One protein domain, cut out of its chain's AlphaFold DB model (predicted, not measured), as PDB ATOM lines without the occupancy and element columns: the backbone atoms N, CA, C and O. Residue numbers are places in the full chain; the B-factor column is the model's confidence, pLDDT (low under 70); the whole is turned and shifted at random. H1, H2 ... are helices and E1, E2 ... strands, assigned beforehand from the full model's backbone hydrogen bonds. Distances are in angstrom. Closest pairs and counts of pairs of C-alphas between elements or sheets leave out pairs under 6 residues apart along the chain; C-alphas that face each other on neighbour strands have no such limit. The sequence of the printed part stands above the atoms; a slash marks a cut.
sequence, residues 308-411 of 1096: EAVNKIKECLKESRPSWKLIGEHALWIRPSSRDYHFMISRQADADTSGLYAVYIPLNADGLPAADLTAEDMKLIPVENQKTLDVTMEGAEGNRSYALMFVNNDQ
ATOM      1  N   GLU A 308      11.369  15.311  -3.552       96.94
ATOM      2  CA  GLU A 308      11.378  15.683  -4.966       96.94
ATOM      3  C   GLU A 308      12.747  15.457  -5.623       96.94
ATOM      4  O   GLU A 308      12.801  15.005  -6.764       96.94
ATOM      5  N   ALA A 309      13.847  15.696  -4.903       96.62
ATOM      6  CA  ALA A 309      15.189  15.413  -5.404       96.62
ATOM      7  C   ALA A 309      15.431  13.900  -5.541       96.62
ATOM      8  O   ALA A 309      15.915  13.445  -6.575       96.62
ATOM      9  N   VAL A 310      15.001  13.109  -4.550       94.62
ATOM     10  CA  VAL A 310      15.051  11.634  -4.604       94.62
ATOM     11  C   VAL A 310      14.255  11.109  -5.802       94.62
ATOM     12  O   VAL A 310      14.734  10.264  -6.558       94.62
ATOM     13  N   ASN A 311      13.042  11.626  -6.009       96.00
ATOM     14  CA  ASN A 311      12.199  11.245  -7.142       96.00
ATOM     15  C   ASN A 311      12.848  11.600  -8.482       96.00
ATOM     16  O   ASN A 311      12.737  10.823  -9.430       96.00
ATOM     17  N   LYS A 312      13.555  12.733  -8.552       97.38
ATOM     18  CA  LYS A 312      14.257  13.136  -9.767       97.38
ATOM     19  C   LYS A 312      15.446  12.228 -10.083       97.38
ATOM     20  O   LYS A 312      15.574  11.798 -11.224       97.38
ATOM     21  N   ILE A 313      16.242  11.842  -9.080       96.44
ATOM     22  CA  ILE A 313      17.310  10.837  -9.248       96.44
ATOM     23  C   ILE A 313      16.721   9.517  -9.771       96.44
ATOM     24  O   ILE A 313      17.243   8.946 -10.725       96.44
ATOM     25  N   LYS A 314      15.594   9.053  -9.205       95.75
ATOM     26  CA  LYS A 314      14.895   7.838  -9.671       95.75
ATOM     27  C   LYS A 314      14.472   7.929 -11.141       95.75
ATOM     28  O   LYS A 314      14.623   6.954 -11.874       95.75
ATOM     29  N   GLU A 315      13.933   9.071 -11.564       95.88
ATOM     30  CA  GLU A 315      13.538   9.319 -12.956       95.88
ATOM     31  C   GLU A 315      14.748   9.250 -13.900       95.88
ATOM     32  O   GLU A 315      14.748   8.445 -14.833       95.88
ATOM     33  N   CYS A 316      15.803  10.018 -13.607       96.12
ATOM     34  CA  CYS A 316      17.032  10.066 -14.403       96.12
ATOM     35  C   CYS A 316      17.741   8.704 -14.477       96.12
ATOM     36  O   CYS A 316      18.264   8.324 -15.529       96.12
ATOM     37  N   LEU A 317      17.742   7.938 -13.379       95.06
ATOM     38  CA  LEU A 317      18.312   6.592 -13.348       95.06
ATOM     39  C   LEU A 317      17.508   5.630 -14.224       95.06
ATOM     40  O   LEU A 317      18.093   4.879 -14.992       95.06
ATOM     41  N   LYS A 318      16.173   5.684 -14.175       94.38
ATOM     42  CA  LYS A 318      15.318   4.827 -15.006       94.38
ATOM     43  C   LYS A 318      15.476   5.108 -16.504       94.38
ATOM     44  O   LYS A 318      15.367   4.182 -17.301       94.38
ATOM     45  N   GLU A 319      15.707   6.364 -16.878       93.88
ATOM     46  CA  GLU A 319      15.949   6.766 -18.267       93.88
ATOM     47  C   GLU A 319      17.317   6.289 -18.774       93.88
ATOM     48  O   GLU A 319      17.403   5.686 -19.842       93.88
ATOM     49  N   SER A 320      18.379   6.536 -18.002       93.69
ATOM     50  CA  SER A 320      19.759   6.276 -18.439       93.69
ATOM     51  C   SER A 320      20.262   4.861 -18.150       93.69
ATOM     52  O   SER A 320      21.081   4.338 -18.902       93.69
ATOM     53  N   ARG A 321      19.811   4.242 -17.052       93.19
ATOM     54  CA  ARG A 321      20.294   2.956 -16.519       93.19
ATOM     55  C   ARG A 321      19.154   2.148 -15.870       93.19
ATOM     56  O   ARG A 321      19.143   1.948 -14.657       93.19
ATOM     57  N   PRO A 322      18.179   1.654 -16.654       89.81
ATOM     58  CA  PRO A 322      16.946   1.049 -16.135       89.81
ATOM     59  C   PRO A 322      17.139  -0.226 -15.295       89.81
ATOM     60  O   PRO A 322      16.222  -0.606 -14.568       89.81
ATOM     61  N   SER A 323      18.284  -0.905 -15.415       86.31
ATOM     62  CA  SER A 323      18.643  -2.093 -14.629       86.31
ATOM     63  C   SER A 323      19.291  -1.766 -13.280       86.31
ATOM     64  O   SER A 323      19.344  -2.637 -12.413       86.31
ATOM     65  N   TRP A 324      19.768  -0.533 -13.084       91.06
ATOM     66  CA  TRP A 324      20.452  -0.124 -11.860       91.06
ATOM     67  C   TRP A 324      19.450   0.132 -10.739       91.06
ATOM     68  O   TRP A 324      18.335   0.616 -10.959       91.06
ATOM     69  N   LYS A 325      19.856  -0.186  -9.512       89.69
ATOM     70  CA  LYS A 325      19.009  -0.087  -8.324       89.69
ATOM     71  C   LYS A 325      19.443   1.085  -7.462       89.69
ATOM     72  O   LYS A 325      20.613   1.214  -7.128       89.69
ATOM     73  N   LEU A 326      18.488   1.925  -7.080       91.31
ATOM     74  CA  LEU A 326      18.714   2.976  -6.094       91.31
ATOM     75  C   LEU A 326      18.716   2.389  -4.684       91.31
ATOM     76  O   LEU A 326      17.874   1.548  -4.371       91.31
ATOM     77  N   ILE A 327      19.626   2.878  -3.849       87.62
ATOM     78  CA  ILE A 327      19.799   2.433  -2.470       87.62
ATOM     79  C   ILE A 327      19.114   3.433  -1.536       87.62
ATOM     80  O   ILE A 327      19.289   4.648  -1.662       87.62
ATOM     81  N   GLY A 328      18.303   2.906  -0.617       83.25
ATOM     82  CA  GLY A 328      17.574   3.690   0.374       83.25
ATOM     83  C   GLY A 328      16.472   4.606  -0.185       83.25
ATOM     84  O   GLY A 328      16.182   4.680  -1.382       83.25
ATOM     85  N   GLU A 329      15.819   5.330   0.728       85.25
ATOM     86  CA  GLU A 329      14.679   6.213   0.420       85.25
ATOM     87  C   GLU A 329      14.982   7.709   0.592       85.25
ATOM     88  O   GLU A 329      14.118   8.562   0.365       85.25
ATOM     89  N   HIS A 330      16.189   8.051   1.042       86.81
ATOM     90  CA  HIS A 330      16.561   9.408   1.426       86.81
ATOM     91  C   HIS A 330      17.887   9.804   0.794       86.81
ATOM     92  O   HIS A 330      18.791   8.984   0.684       86.81
ATOM     93  N   ALA A 331      17.983  11.077   0.419       92.06
ATOM     94  CA  ALA A 331      19.196  11.679  -0.107       92.06
ATOM     95  C   ALA A 331      19.830  12.613   0.928       92.06
ATOM     96  O   ALA A 331      19.129  13.352   1.637       92.06
ATOM     97  N   LEU A 332      21.159  12.605   0.964       93.88
ATOM     98  CA  LEU A 332      21.955  13.617   1.637       93.88
ATOM     99  C   LEU A 332      21.765  14.944   0.900       93.88
ATOM    100  O   LEU A 332      21.950  15.008  -0.315       93.88
ATOM    101  N   TRP A 333      21.398  15.998   1.624       95.81
ATOM    102  CA  TRP A 333      21.569  17.357   1.123       95.81
ATOM    103  C   TRP A 333      22.950  17.831   1.541       95.81
ATOM    104  O   TRP A 333      23.263  17.835   2.733       95.81
ATOM    105  N   ILE A 334      23.764  18.202   0.563       96.56
ATOM    106  CA  ILE A 334      25.121  18.683   0.784       96.56
ATOM    107  C   ILE A 334      25.357  19.927  -0.057       96.56
ATOM    108  O   ILE A 334      25.034  19.963  -1.245       96.56
ATOM    109  N   ARG A 335      25.929  20.954   0.561       97.19
ATOM    110  CA  ARG A 335      26.467  22.120  -0.135       97.19
ATOM    111  C   ARG A 335      27.949  22.201   0.212       97.19
ATOM    112  O   ARG A 335      28.261  22.593   1.332       97.19
ATOM    113  N   PRO A 336      28.862  21.783  -0.669       95.75
ATOM    114  CA  PRO A 336      30.291  21.946  -0.439       95.75
ATOM    115  C   PRO A 336      30.720  23.387  -0.742       95.75
ATOM    116  O   PRO A 336      30.112  24.053  -1.581       95.75
ATOM    117  N   SER A 337      31.758  23.892  -0.077       94.25
ATOM    118  CA  SER A 337      32.332  25.211  -0.401       94.25
ATOM    119  C   SER A 337      33.345  25.167  -1.550       94.25
ATOM    120  O   SER A 337      33.497  26.167  -2.257       94.25
ATOM    121  N   SER A 338      33.985  24.020  -1.774       90.31
ATOM    122  CA  SER A 338      34.992  23.802  -2.810       90.31
ATOM    123  C   SER A 338      34.489  22.913  -3.949       90.31
ATOM    124  O   SER A 338      33.411  22.315  -3.898       90.31
ATOM    125  N   ARG A 339      35.275  22.901  -5.027       88.06
ATOM    126  CA  ARG A 339      35.138  21.961  -6.138       88.06
ATOM    127  C   ARG A 339      35.856  20.668  -5.754       88.06
ATOM    128  O   ARG A 339      36.889  20.758  -5.108       88.06
ATOM    129  N   ASP A 340      35.341  19.519  -6.190       90.12
ATOM    130  CA  ASP A 340      35.940  18.205  -5.903       90.12
ATOM    131  C   ASP A 340      35.979  17.913  -4.388       90.12
ATOM    132  O   ASP A 340      37.029  17.689  -3.803       90.12
ATOM    133  N   TYR A 341      34.816  17.977  -3.730       94.31
ATOM    134  CA  TYR A 341      34.721  17.866  -2.270       94.31
ATOM    135  C   TYR A 341      34.734  16.401  -1.813       94.31
ATOM    136  O   TYR A 341      33.854  15.635  -2.216       94.31
ATOM    137  N   HIS A 342      35.692  16.032  -0.964       95.69
ATOM    138  CA  HIS A 342      35.873  14.674  -0.446       95.69
ATOM    139  C   HIS A 342      35.337  14.516   0.989       95.69
ATOM    140  O   HIS A 342      35.266  15.477   1.762       95.69
ATOM    141  N   PHE A 343      34.845  13.316   1.300       95.94
ATOM    142  CA  PHE A 343      34.435  12.880   2.634       95.94
ATOM    143  C   PHE A 343      34.242  11.360   2.658       95.94
ATOM    144  O   PHE A 343      33.932  10.738   1.639       95.94
ATOM    145  N   MET A 344      34.290  10.777   3.856       94.62
ATOM    146  CA  MET A 344      33.898   9.386   4.065       94.62
ATOM    147  C   MET A 344      32.445   9.302   4.528       94.62
ATOM    148  O   MET A 344      31.946  10.178   5.242       94.62
ATOM    149  N   ILE A 345      31.744   8.233   4.162       92.19
ATOM    150  CA  ILE A 345      30.352   8.048   4.572       92.19
ATOM    151  C   ILE A 345      29.983   6.582   4.759       92.19
ATOM    152  O   ILE A 345      30.311   5.729   3.944       92.19
ATOM    153  N   SER A 346      29.272   6.260   5.837       87.38
ATOM    154  CA  SER A 346      28.862   4.878   6.108       87.38
ATOM    155  C   SER A 346      27.978   4.316   4.987       87.38
ATOM    156  O   SER A 346      26.981   4.946   4.610       87.38
ATOM    157  N   ARG A 347      28.268   3.097   4.524       84.44
ATOM    158  CA  ARG A 347      27.437   2.393   3.543       84.44
ATOM    159  C   ARG A 347      26.056   2.072   4.108       84.44
ATOM    160  O   ARG A 347      25.911   1.633   5.248       84.44
ATOM    161  N   GLN A 348      25.025   2.260   3.286       79.31
ATOM    162  CA  GLN A 348      23.652   1.926   3.663       79.31
ATOM    163  C   GLN A 348      23.424   0.410   3.698       79.31
ATOM    164  O   GLN A 348      23.922  -0.318   2.845       79.31
ATOM    165  N   ALA A 349      22.608  -0.058   4.647       74.56
ATOM    166  CA  ALA A 349      22.317  -1.484   4.829       74.56
ATOM    167  C   ALA A 349      21.612  -2.142   3.626       74.56
ATOM    168  O   ALA A 349      21.741  -3.348   3.437       74.56
ATOM    169  N   ASP A 350      20.897  -1.354   2.819       76.56
ATOM    170  CA  ASP A 350      20.172  -1.826   1.632       76.56
ATOM    171  C   ASP A 350      21.065  -1.919   0.380       76.56
ATOM    172  O   ASP A 350      20.568  -2.232  -0.701       76.56
ATOM    173  N   ALA A 351      22.358  -1.584   0.489       78.56
ATOM    174  CA  ALA A 351      23.290  -1.689  -0.624       78.56
ATOM    175  C   ALA A 351      23.526  -3.165  -0.980       78.56
ATOM    176  O   ALA A 351      24.010  -3.944  -0.157       78.56
ATOM    177  N   ASP A 352      23.227  -3.530  -2.227       73.81
ATOM    178  CA  ASP A 352      23.651  -4.798  -2.816       73.81
ATOM    179  C   ASP A 352      25.178  -4.778  -3.020       73.81
ATOM    180  O   ASP A 352      25.845  -3.745  -2.897       73.81
ATOM    181  N   THR A 353      25.754  -5.923  -3.378       67.69
ATOM    182  CA  THR A 353      27.212  -6.075  -3.539       67.69
ATOM    183  C   THR A 353      27.706  -6.054  -4.969       67.69
ATOM    184  O   THR A 353      28.877  -6.306  -5.254       67.69
ATOM    185  N   SER A 354      26.822  -5.674  -5.887       76.56
ATOM    186  CA  SER A 354      27.231  -5.200  -7.201       76.56
ATOM    187  C   SER A 354      27.932  -3.839  -7.099       76.56
ATOM    188  O   SER A 354      27.955  -3.200  -6.041       76.56
ATOM    189  N   GLY A 355      28.550  -3.404  -8.197       79.06
ATOM    190  CA  GLY A 355      29.290  -2.149  -8.271       79.06
ATOM    191  C   GLY A 355      28.469  -0.974  -7.743       79.06
ATOM    192  O   GLY A 355      27.313  -0.785  -8.127       79.06
ATOM    193  N   LEU A 356      29.072  -0.205  -6.843       87.62
ATOM    194  CA  LEU A 356      28.426   0.893  -6.144       87.62
ATOM    195  C   LEU A 356      28.847   2.221  -6.770       87.62
ATOM    196  O   LEU A 356      30.001   2.409  -7.152       87.62
ATOM    197  N   TYR A 357      27.901   3.144  -6.898       93.06
ATOM    198  CA  TYR A 357      28.166   4.492  -7.380       93.06
ATOM    199  C   TYR A 357      27.523   5.509  -6.447       93.06
ATOM    200  O   TYR A 357      26.342   5.382  -6.114       93.06
ATOM    201  N   ALA A 358      28.270   6.551  -6.088       95.06
ATOM    202  CA  ALA A 358      27.681   7.785  -5.597       95.06
ATOM    203  C   ALA A 358      26.993   8.484  -6.770       95.06
ATOM    204  O   ALA A 358      27.586   8.675  -7.833       95.06
ATOM    205  N   VAL A 359      25.735   8.862  -6.584       96.06
ATOM    206  CA  VAL A 359      24.967   9.635  -7.553       96.06
ATOM    207  C   VAL A 359      24.573  10.964  -6.941       96.06
ATOM    208  O   VAL A 359      24.051  11.000  -5.830       96.06
ATOM    209  N   TYR A 360      24.783  12.062  -7.660       95.88
ATOM    210  CA  TYR A 360      24.290  13.359  -7.215       95.88
ATOM    211  C   TYR A 360      23.786  14.232  -8.353       95.88
ATOM    212  O   TYR A 360      24.239  14.154  -9.497       95.88
ATOM    213  N   ILE A 361      22.815  15.072  -8.000       97.00
ATOM    214  CA  ILE A 361      22.199  16.059  -8.882       97.00
ATOM    215  C   ILE A 361      22.237  17.442  -8.226       97.00
ATOM    216  O   ILE A 361      22.107  17.540  -6.999       97.00
ATOM    217  N   PRO A 362      22.401  18.522  -9.005       96.50
ATOM    218  CA  PRO A 362      22.318  19.874  -8.473       96.50
ATOM    219  C   PRO A 362      20.893  20.241  -8.044       96.50
ATOM    220  O   PRO A 362      19.905  19.840  -8.661       96.50
ATOM    221  N   LEU A 363      20.799  21.083  -7.018       97.62
ATOM    222  CA  LEU A 363      19.559  21.647  -6.495       97.62
ATOM    223  C   LEU A 363      19.544  23.171  -6.646       97.62
ATOM    224  O   LEU A 363      20.584  23.830  -6.709       97.62
ATOM    225  N   ASN A 364      18.338  23.726  -6.684       96.50
ATOM    226  CA  ASN A 364      18.097  25.155  -6.548       96.50
ATOM    227  C   ASN A 364      18.195  25.577  -5.075       96.50
ATOM    228  O   ASN A 364      18.152  24.747  -4.167       96.50
ATOM    229  N   ALA A 365      18.229  26.890  -4.832       95.94
ATOM    230  CA  ALA A 365      18.307  27.453  -3.483       95.94
ATOM    231  C   ALA A 365      17.127  27.063  -2.569       95.94
ATOM    232  O   ALA A 365      17.242  27.114  -1.348       95.94
ATOM    233  N   ASP A 366      15.982  26.672  -3.133       96.12
ATOM    234  CA  ASP A 366      14.834  26.164  -2.379       96.12
ATOM    235  C   ASP A 366      14.945  24.665  -2.036       96.12
ATOM    236  O   ASP A 366      14.035  24.120  -1.412       96.12
ATOM    237  N   GLY A 367      16.035  23.994  -2.419       95.94
ATOM    238  CA  GLY A 367      16.274  22.567  -2.209       95.94
ATOM    239  C   GLY A 367      15.549  21.643  -3.196       95.94
ATOM    240  O   GLY A 367      15.604  20.425  -3.022       95.94
ATOM    241  N   LEU A 368      14.851  22.181  -4.202       97.69
ATOM    242  CA  LEU A 368      14.229  21.397  -5.275       97.69
ATOM    243  C   LEU A 368      15.193  21.240  -6.466       97.69
ATOM    244  O   LEU A 368      15.987  22.143  -6.731       97.69
ATOM    245  N   PRO A 369      15.126  20.129  -7.221       96.94
ATOM    246  CA  PRO A 369      15.854  20.012  -8.482       96.94
ATOM    247  C   PRO A 369      15.303  20.995  -9.529       96.94
ATOM    248  O   PRO A 369      14.133  21.386  -9.477       96.94
ATOM    249  N   ALA A 370      16.127  21.386 -10.505       90.75
ATOM    250  CA  ALA A 370      15.664  22.183 -11.641       90.75
ATOM    251  C   ALA A 370      14.630  21.402 -12.478       90.75
ATOM    252  O   ALA A 370      14.735  20.185 -12.640       90.75
ATOM    253  N   ALA A 371      13.609  22.096 -12.988       87.88
ATOM    254  CA  ALA A 371      12.499  21.457 -13.702       87.88
ATOM    255  C   ALA A 371      12.930  20.819 -15.036       87.88
ATOM    256  O   ALA A 371      12.314  19.856 -15.485       87.88
ATOM    257  N   ASP A 372      13.979  21.358 -15.649       91.31
ATOM    258  CA  ASP A 372      14.594  20.930 -16.903       91.31
ATOM    259  C   ASP A 372      15.785  19.978 -16.714       91.31
ATOM    260  O   ASP A 372      16.396  19.588 -17.703       91.31
ATOM    261  N   LEU A 373      16.092  19.565 -15.477       94.25
ATOM    262  CA  LEU A 373      17.173  18.623 -15.182       94.25
ATOM    263  C   LEU A 373      16.928  17.273 -15.875       94.25
ATOM    264  O   LEU A 373      15.838  16.696 -15.777       94.25
ATOM    265  N   THR A 374      17.949  16.749 -16.543       93.94
ATOM    266  CA  THR A 374      17.912  15.493 -17.306       93.94
ATOM    267  C   THR A 374      18.914  14.472 -16.767       93.94
ATOM    268  O   THR A 374      19.689  14.752 -15.852       93.94
ATOM    269  N   ALA A 375      18.925  13.261 -17.330       93.25
ATOM    270  CA  ALA A 375      19.910  12.250 -16.959       93.25
ATOM    271  C   ALA A 375      21.371  12.644 -17.279       93.25
ATOM    272  O   ALA A 375      22.278  12.079 -16.670       93.25
ATOM    273  N   GLU A 376      21.613  13.610 -18.175       92.94
ATOM    274  CA  GLU A 376      22.961  14.120 -18.486       92.94
ATOM    275  C   GLU A 376      23.538  14.998 -17.361       92.94
ATOM    276  O   GLU A 376      24.756  15.076 -17.191       92.94
ATOM    277  N   ASP A 377      22.670  15.617 -16.556       92.75
ATOM    278  CA  ASP A 377      23.054  16.456 -15.415       92.75
ATOM    279  C   ASP A 377      23.403  15.631 -14.165       92.75
ATOM    280  O   ASP A 377      23.993  16.140 -13.207       92.75
ATOM    281  N   MET A 378      23.023  14.351 -14.158       94.44
ATOM    282  CA  MET A 378      23.276  13.421 -13.065       94.44
ATOM    283  C   MET A 378      24.722  12.929 -13.109       94.44
ATOM    284  O   MET A 378      25.159  12.295 -14.070       94.44
ATOM    285  N   LYS A 379      25.467  13.182 -12.033       95.31
ATOM    286  CA  LYS A 379      26.832  12.682 -11.867       95.31
ATOM    287  C   LYS A 379      26.805  11.316 -11.211       95.31
ATOM    288  O   LYS A 379      26.068  11.120 -10.250       95.31
ATOM    289  N   LEU A 380      27.598  10.385 -11.738       94.31
ATOM    290  CA  LEU A 380      27.803   9.072 -11.141       94.31
ATOM    291  C   LEU A 380      29.285   8.819 -11.004       94.31
ATOM    292  O   LEU A 380      30.007   8.825 -12.001       94.31
ATOM    293  N   ILE A 381      29.694   8.576  -9.774       93.12
ATOM    294  CA  ILE A 381      31.080   8.358  -9.404       93.12
ATOM    295  C   ILE A 381      31.164   6.941  -8.859       93.12
ATOM    296  O   ILE A 381      30.421   6.626  -7.927       93.12
ATOM    297  N   PRO A 382      31.971   6.056  -9.467       89.50
ATOM    298  CA  PRO A 382      32.179   4.727  -8.916       89.50
ATOM    299  C   PRO A 382      32.797   4.872  -7.527       89.50
ATOM    300  O   PRO A 382      33.765   5.606  -7.362       89.50
ATOM    301  N   VAL A 383      32.238   4.171  -6.551       87.62
ATOM    302  CA  VAL A 383      32.770   4.116  -5.188       87.62
ATOM    303  C   VAL A 383      33.032   2.664  -4.837       87.62
ATOM    304  O   VAL A 383      32.316   1.758  -5.280       87.62
ATOM    305  N   GLU A 384      34.078   2.422  -4.061       79.75
ATOM    306  CA  GLU A 384      34.351   1.073  -3.597       79.75
ATOM    307  C   GLU A 384      33.265   0.644  -2.605       79.75
ATOM    308  O   GLU A 384      32.870   1.403  -1.723       79.75
ATOM    309  N   ASN A 385      32.710  -0.555  -2.791       78.00
ATOM    310  CA  ASN A 385      31.544  -1.014  -2.040       78.00
ATOM    311  C   ASN A 385      31.948  -1.582  -0.670       78.00
ATOM    312  O   ASN A 385      31.795  -2.778  -0.424       78.00
ATOM    313  N   GLN A 386      32.457  -0.701   0.191       72.62
ATOM    314  CA  GLN A 386      32.986  -1.026   1.514       72.62
ATOM    315  C   GLN A 386      32.054  -0.581   2.649       72.62
ATOM    316  O   GLN A 386      31.080   0.135   2.421       72.62
ATOM    317  N   LYS A 387      32.309  -0.986   3.900       73.62
ATOM    318  CA  LYS A 387      31.549  -0.522   5.089       73.62
ATOM    319  C   LYS A 387      31.518   1.004   5.207       73.62
ATOM    320  O   LYS A 387      30.479   1.567   5.562       73.62
ATOM    321  N   THR A 388      32.633   1.646   4.884       82.19
ATOM    322  CA  THR A 388      32.773   3.098   4.811       82.19
ATOM    323  C   THR A 388      33.150   3.455   3.385       82.19
ATOM    324  O   THR A 388      34.113   2.931   2.849       82.19
ATOM    325  N   LEU A 389      32.363   4.319   2.762       87.50
ATOM    326  CA  LEU A 389      32.517   4.712   1.372       87.50
ATOM    327  C   LEU A 389      33.388   5.960   1.304       87.50
ATOM    328  O   LEU A 389      33.049   6.970   1.923       87.50
ATOM    329  N   ASP A 390      34.469   5.876   0.539       90.88
ATOM    330  CA  ASP A 390      35.285   7.011   0.109       90.88
ATOM    331  C   ASP A 390      34.580   7.703  -1.065       90.88
ATOM    332  O   ASP A 390      34.278   7.074  -2.089       90.88
ATOM    333  N   VAL A 391      34.211   8.973  -0.882       94.69
ATOM    334  CA  VAL A 391      33.427   9.730  -1.857       94.69
ATOM    335  C   VAL A 391      34.089  11.068  -2.134       94.69
ATOM    336  O   VAL A 391      34.092  11.964  -1.296       94.69
ATOM    337  N   THR A 392      34.523  11.257  -3.378       95.19
ATOM    338  CA  THR A 392      34.889  12.575  -3.912       95.19
ATOM    339  C   THR A 392      33.790  13.077  -4.841       95.19
ATOM    340  O   THR A 392      33.498  12.445  -5.849       95.19
ATOM    341  N   MET A 393      33.168  14.222  -4.546       94.31
ATOM    342  CA  MET A 393      32.179  14.871  -5.419       94.31
ATOM    343  C   MET A 393      32.853  15.666  -6.550       94.31
ATOM    344  O   MET A 393      32.940  16.897  -6.510       94.31
ATOM    345  N   GLU A 394      33.300  14.960  -7.586       89.88
ATOM    346  CA  GLU A 394      34.027  15.534  -8.725       89.88
ATOM    347  C   GLU A 394      33.211  16.572  -9.529       89.88
ATOM    348  O   GLU A 394      32.093  16.360 -10.003       89.88
ATOM    349  N   GLY A 395      33.779  17.749  -9.743       84.19
ATOM    350  CA  GLY A 395      33.196  18.835 -10.510       84.19
ATOM    351  C   GLY A 395      31.998  19.504  -9.841       84.19
ATOM    352  O   GLY A 395      31.267  20.209 -10.538       84.19
ATOM    353  N   ALA A 396      31.788  19.310  -8.534       87.06
ATOM    354  CA  ALA A 396      30.816  20.091  -7.776       87.06
ATOM    355  C   ALA A 396      31.139  21.594  -7.876       87.06
ATOM    356  O   ALA A 396      32.288  22.022  -7.787       87.06
ATOM    357  N   GLU A 397      30.124  22.417  -8.100       86.56
ATOM    358  CA  GLU A 397      30.254  23.868  -8.076       86.56
ATOM    359  C   GLU A 397      30.237  24.319  -6.614       86.56
ATOM    360  O   GLU A 397      29.273  24.061  -5.889       86.56
ATOM    361  N   GLY A 398      31.300  24.994  -6.175       84.31
ATOM    362  CA  GLY A 398      31.388  25.503  -4.809       84.31
ATOM    363  C   GLY A 398      30.195  26.398  -4.457       84.31
ATOM    364  O   GLY A 398      29.768  27.241  -5.249       84.31
ATOM    365  N   ASN A 399      29.664  26.217  -3.250       90.19
ATOM    366  CA  ASN A 399      28.462  26.858  -2.711       90.19
ATOM    367  C   ASN A 399      27.155  26.558  -3.466       90.19
ATOM    368  O   ASN A 399      26.168  27.267  -3.266       90.19
ATOM    369  N   ARG A 400      27.108  25.504  -4.285       93.75
ATOM    370  CA  ARG A 400      25.859  24.977  -4.848       93.75
ATOM    371  C   ARG A 400      25.388  23.762  -4.060       93.75
ATOM    372  O   ARG A 400      26.187  22.929  -3.650       93.75
ATOM    373  N   SER A 401      24.083  23.667  -3.844       96.81
ATOM    374  CA  SER A 401      23.473  22.543  -3.134       96.81
ATOM    375  C   SER A 401      23.252  21.350  -4.055       96.81
ATOM    376  O   SER A 401      22.882  21.510  -5.219       96.81
ATOM    377  N   TYR A 402      23.418  20.151  -3.512       97.25
ATOM    378  CA  TYR A 402      23.269  18.880  -4.210       97.25
ATOM    379  C   TYR A 402      22.439  17.901  -3.381       97.25
ATOM    380  O   TYR A 402      22.446  17.938  -2.148       97.25
ATOM    381  N   ALA A 403      21.735  17.006  -4.071       96.69
ATOM    382  CA  ALA A 403      21.200  15.786  -3.478       96.69
ATOM    383  C   ALA A 403      22.112  14.624  -3.862       96.69
ATOM    384  O   ALA A 403      22.314  14.408  -5.055       96.69
ATOM    385  N   LEU A 404      22.618  13.886  -2.874       95.56
ATOM    386  CA  LEU A 404      23.485  12.724  -3.061       95.56
ATOM    387  C   LEU A 404      22.807  11.447  -2.549       95.56
ATOM    388  O   LEU A 404      22.218  11.428  -1.467       95.56
ATOM    389  N   MET A 405      22.883  10.384  -3.345       94.12
ATOM    390  CA  MET A 405      22.430   9.027  -3.030       94.12
ATOM    391  C   MET A 405      23.457   8.006  -3.520       94.12
ATOM    392  O   MET A 405      24.456   8.369  -4.136       94.12
ATOM    393  N   PHE A 406      23.177   6.724  -3.300       93.50
ATOM    394  CA  PHE A 406      23.952   5.636  -3.874       93.50
ATOM    395  C   PHE A 406      23.092   4.742  -4.762       93.50
ATOM    396  O   PHE A 406      21.894   4.568  -4.528       93.50
ATOM    397  N   VAL A 407      23.709   4.183  -5.798       93.31
ATOM    398  CA  VAL A 407      23.084   3.223  -6.711       93.31
ATOM    399  C   VAL A 407      23.989   2.014  -6.891       93.31
ATOM    400  O   VAL A 407      25.203   2.149  -7.033       93.31
ATOM    401  N   ASN A 408      23.386   0.835  -6.923       89.81
ATOM    402  CA  ASN A 408      24.033  -0.389  -7.351       89.81
ATOM    403  C   ASN A 408      23.823  -0.579  -8.855       89.81
ATOM    404  O   ASN A 408      22.698  -0.463  -9.354       89.81
ATOM    405  N   ASN A 409      24.890  -0.907  -9.574       87.00
ATOM    406  CA  ASN A 409      24.792  -1.351 -10.955       87.00
ATOM    407  C   ASN A 409      24.316  -2.814 -11.047       87.00
ATOM    408  O   ASN A 409      24.043  -3.479 -10.046       87.00
ATOM    409  N   ASP A 410      24.226  -3.316 -12.271       82.06
ATOM    410  CA  ASP A 410      23.892  -4.695 -12.629       82.06
ATOM    411  C   ASP A 410      25.132  -5.575 -12.878       82.06
ATOM    412  O   ASP A 410      25.062  -6.556 -13.619       82.06
ATOM    413  N   GLN A 411      26.271  -5.252 -12.253       80.19
ATOM    414  CA  GLN A 411      27.533  -5.982 -12.396       80.19
ATOM    415  C   GLN A 411      28.153  -6.301 -11.027       80.19
ATOM    416  O   GLN A 411      28.478  -5.407 -10.247       80.19
TER     417      GLN A 411
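This is residues 308 to 411 of the 1096 residues of the protein "Putative cell wall binding repeat" of Clostridium sp. CAG:58 (UniProt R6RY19). A strongly twisted sheet of four strands, E1 E6 E3 E4, forms the middle, with H1 packed over one of its faces and the small two-stranded sheet E2 E5 over the other. The two sheets make a small sandwich with crossed strands, and E1, the longest strand, bends sharply. The printed part has 104 residues, with one named helix and six named strands in the order H1 E1 E2 E3 E4 E5 E6; both sheets are antiparallel and the class is mixed, helices and strands. It is compact, with a radius of gyration of the C-alphas of 12.8 A, and its outline is rounded, spanning 34 by 28 by 20 A.

Find C-alpha 308 at (11.378, 15.683, -4.966); from there H1 runs through residues 308 to 320, 18.4 A. Go on to E1, residues 325 to 336, 26.0 A long, which bends by 85 degrees at residue 329. E2 follows at residues 341 to 346, 16.5 A. E3, residues 354 to 362, begins at C-alpha 354 (27.231, -5.200, -7.201) and runs 25.6 A. Next come E4, residues 379 to 383, 12.4 A, and E5, residues 388 to 393, 15.6 A. E6, residues 402 to 411, runs 26.5 A to C-alpha 411 at (27.533, -5.982, -12.396).

Begin with the sheet E1 E6 E3 E4, whose edge strands are E1 and E4. Between E1 and E6, look for N 332 and O 404, 2.9 A apart, within hydrogen-bond range. Between E6 and E3, N 405 and O 359 are 2.8 A apart. E3 and E4 form a hairpin, with N 358 and O 381 at 2.8 A. H1 is on this sheet, making two layers, a helix on one face of a sheet, at a height over the sheet of 7.9 A. It lies over E6 and, only just, with 3 C-alphas, over E3, slantwise to the strands at 33 degrees to E6 on the local plane. Its closest C-alphas to E1 are those of Val 310 and Ala 331, 6.1 A apart. In H1 every O i to N i+4 pair is within hydrogen-bond range. The sheet E2 E5 completes the sandwich, two sheets face to face, with strands at 46 degrees; in it N 345 and O 389 are 2.9 A apart. The closest C-alphas of E4 and E5 are those of Val 383 and Asp 390, 6.5 A. H1 is apart from E2 and E5.

The C-alphas farthest apart are those of Asp 366 and Gln 411, 36.0 A. The printed part has no cut. The link from E3 to E4, residues 363 to 378, is long. The mean pLDDT of the printed part is 90.5, and residue 353 alone is under 70.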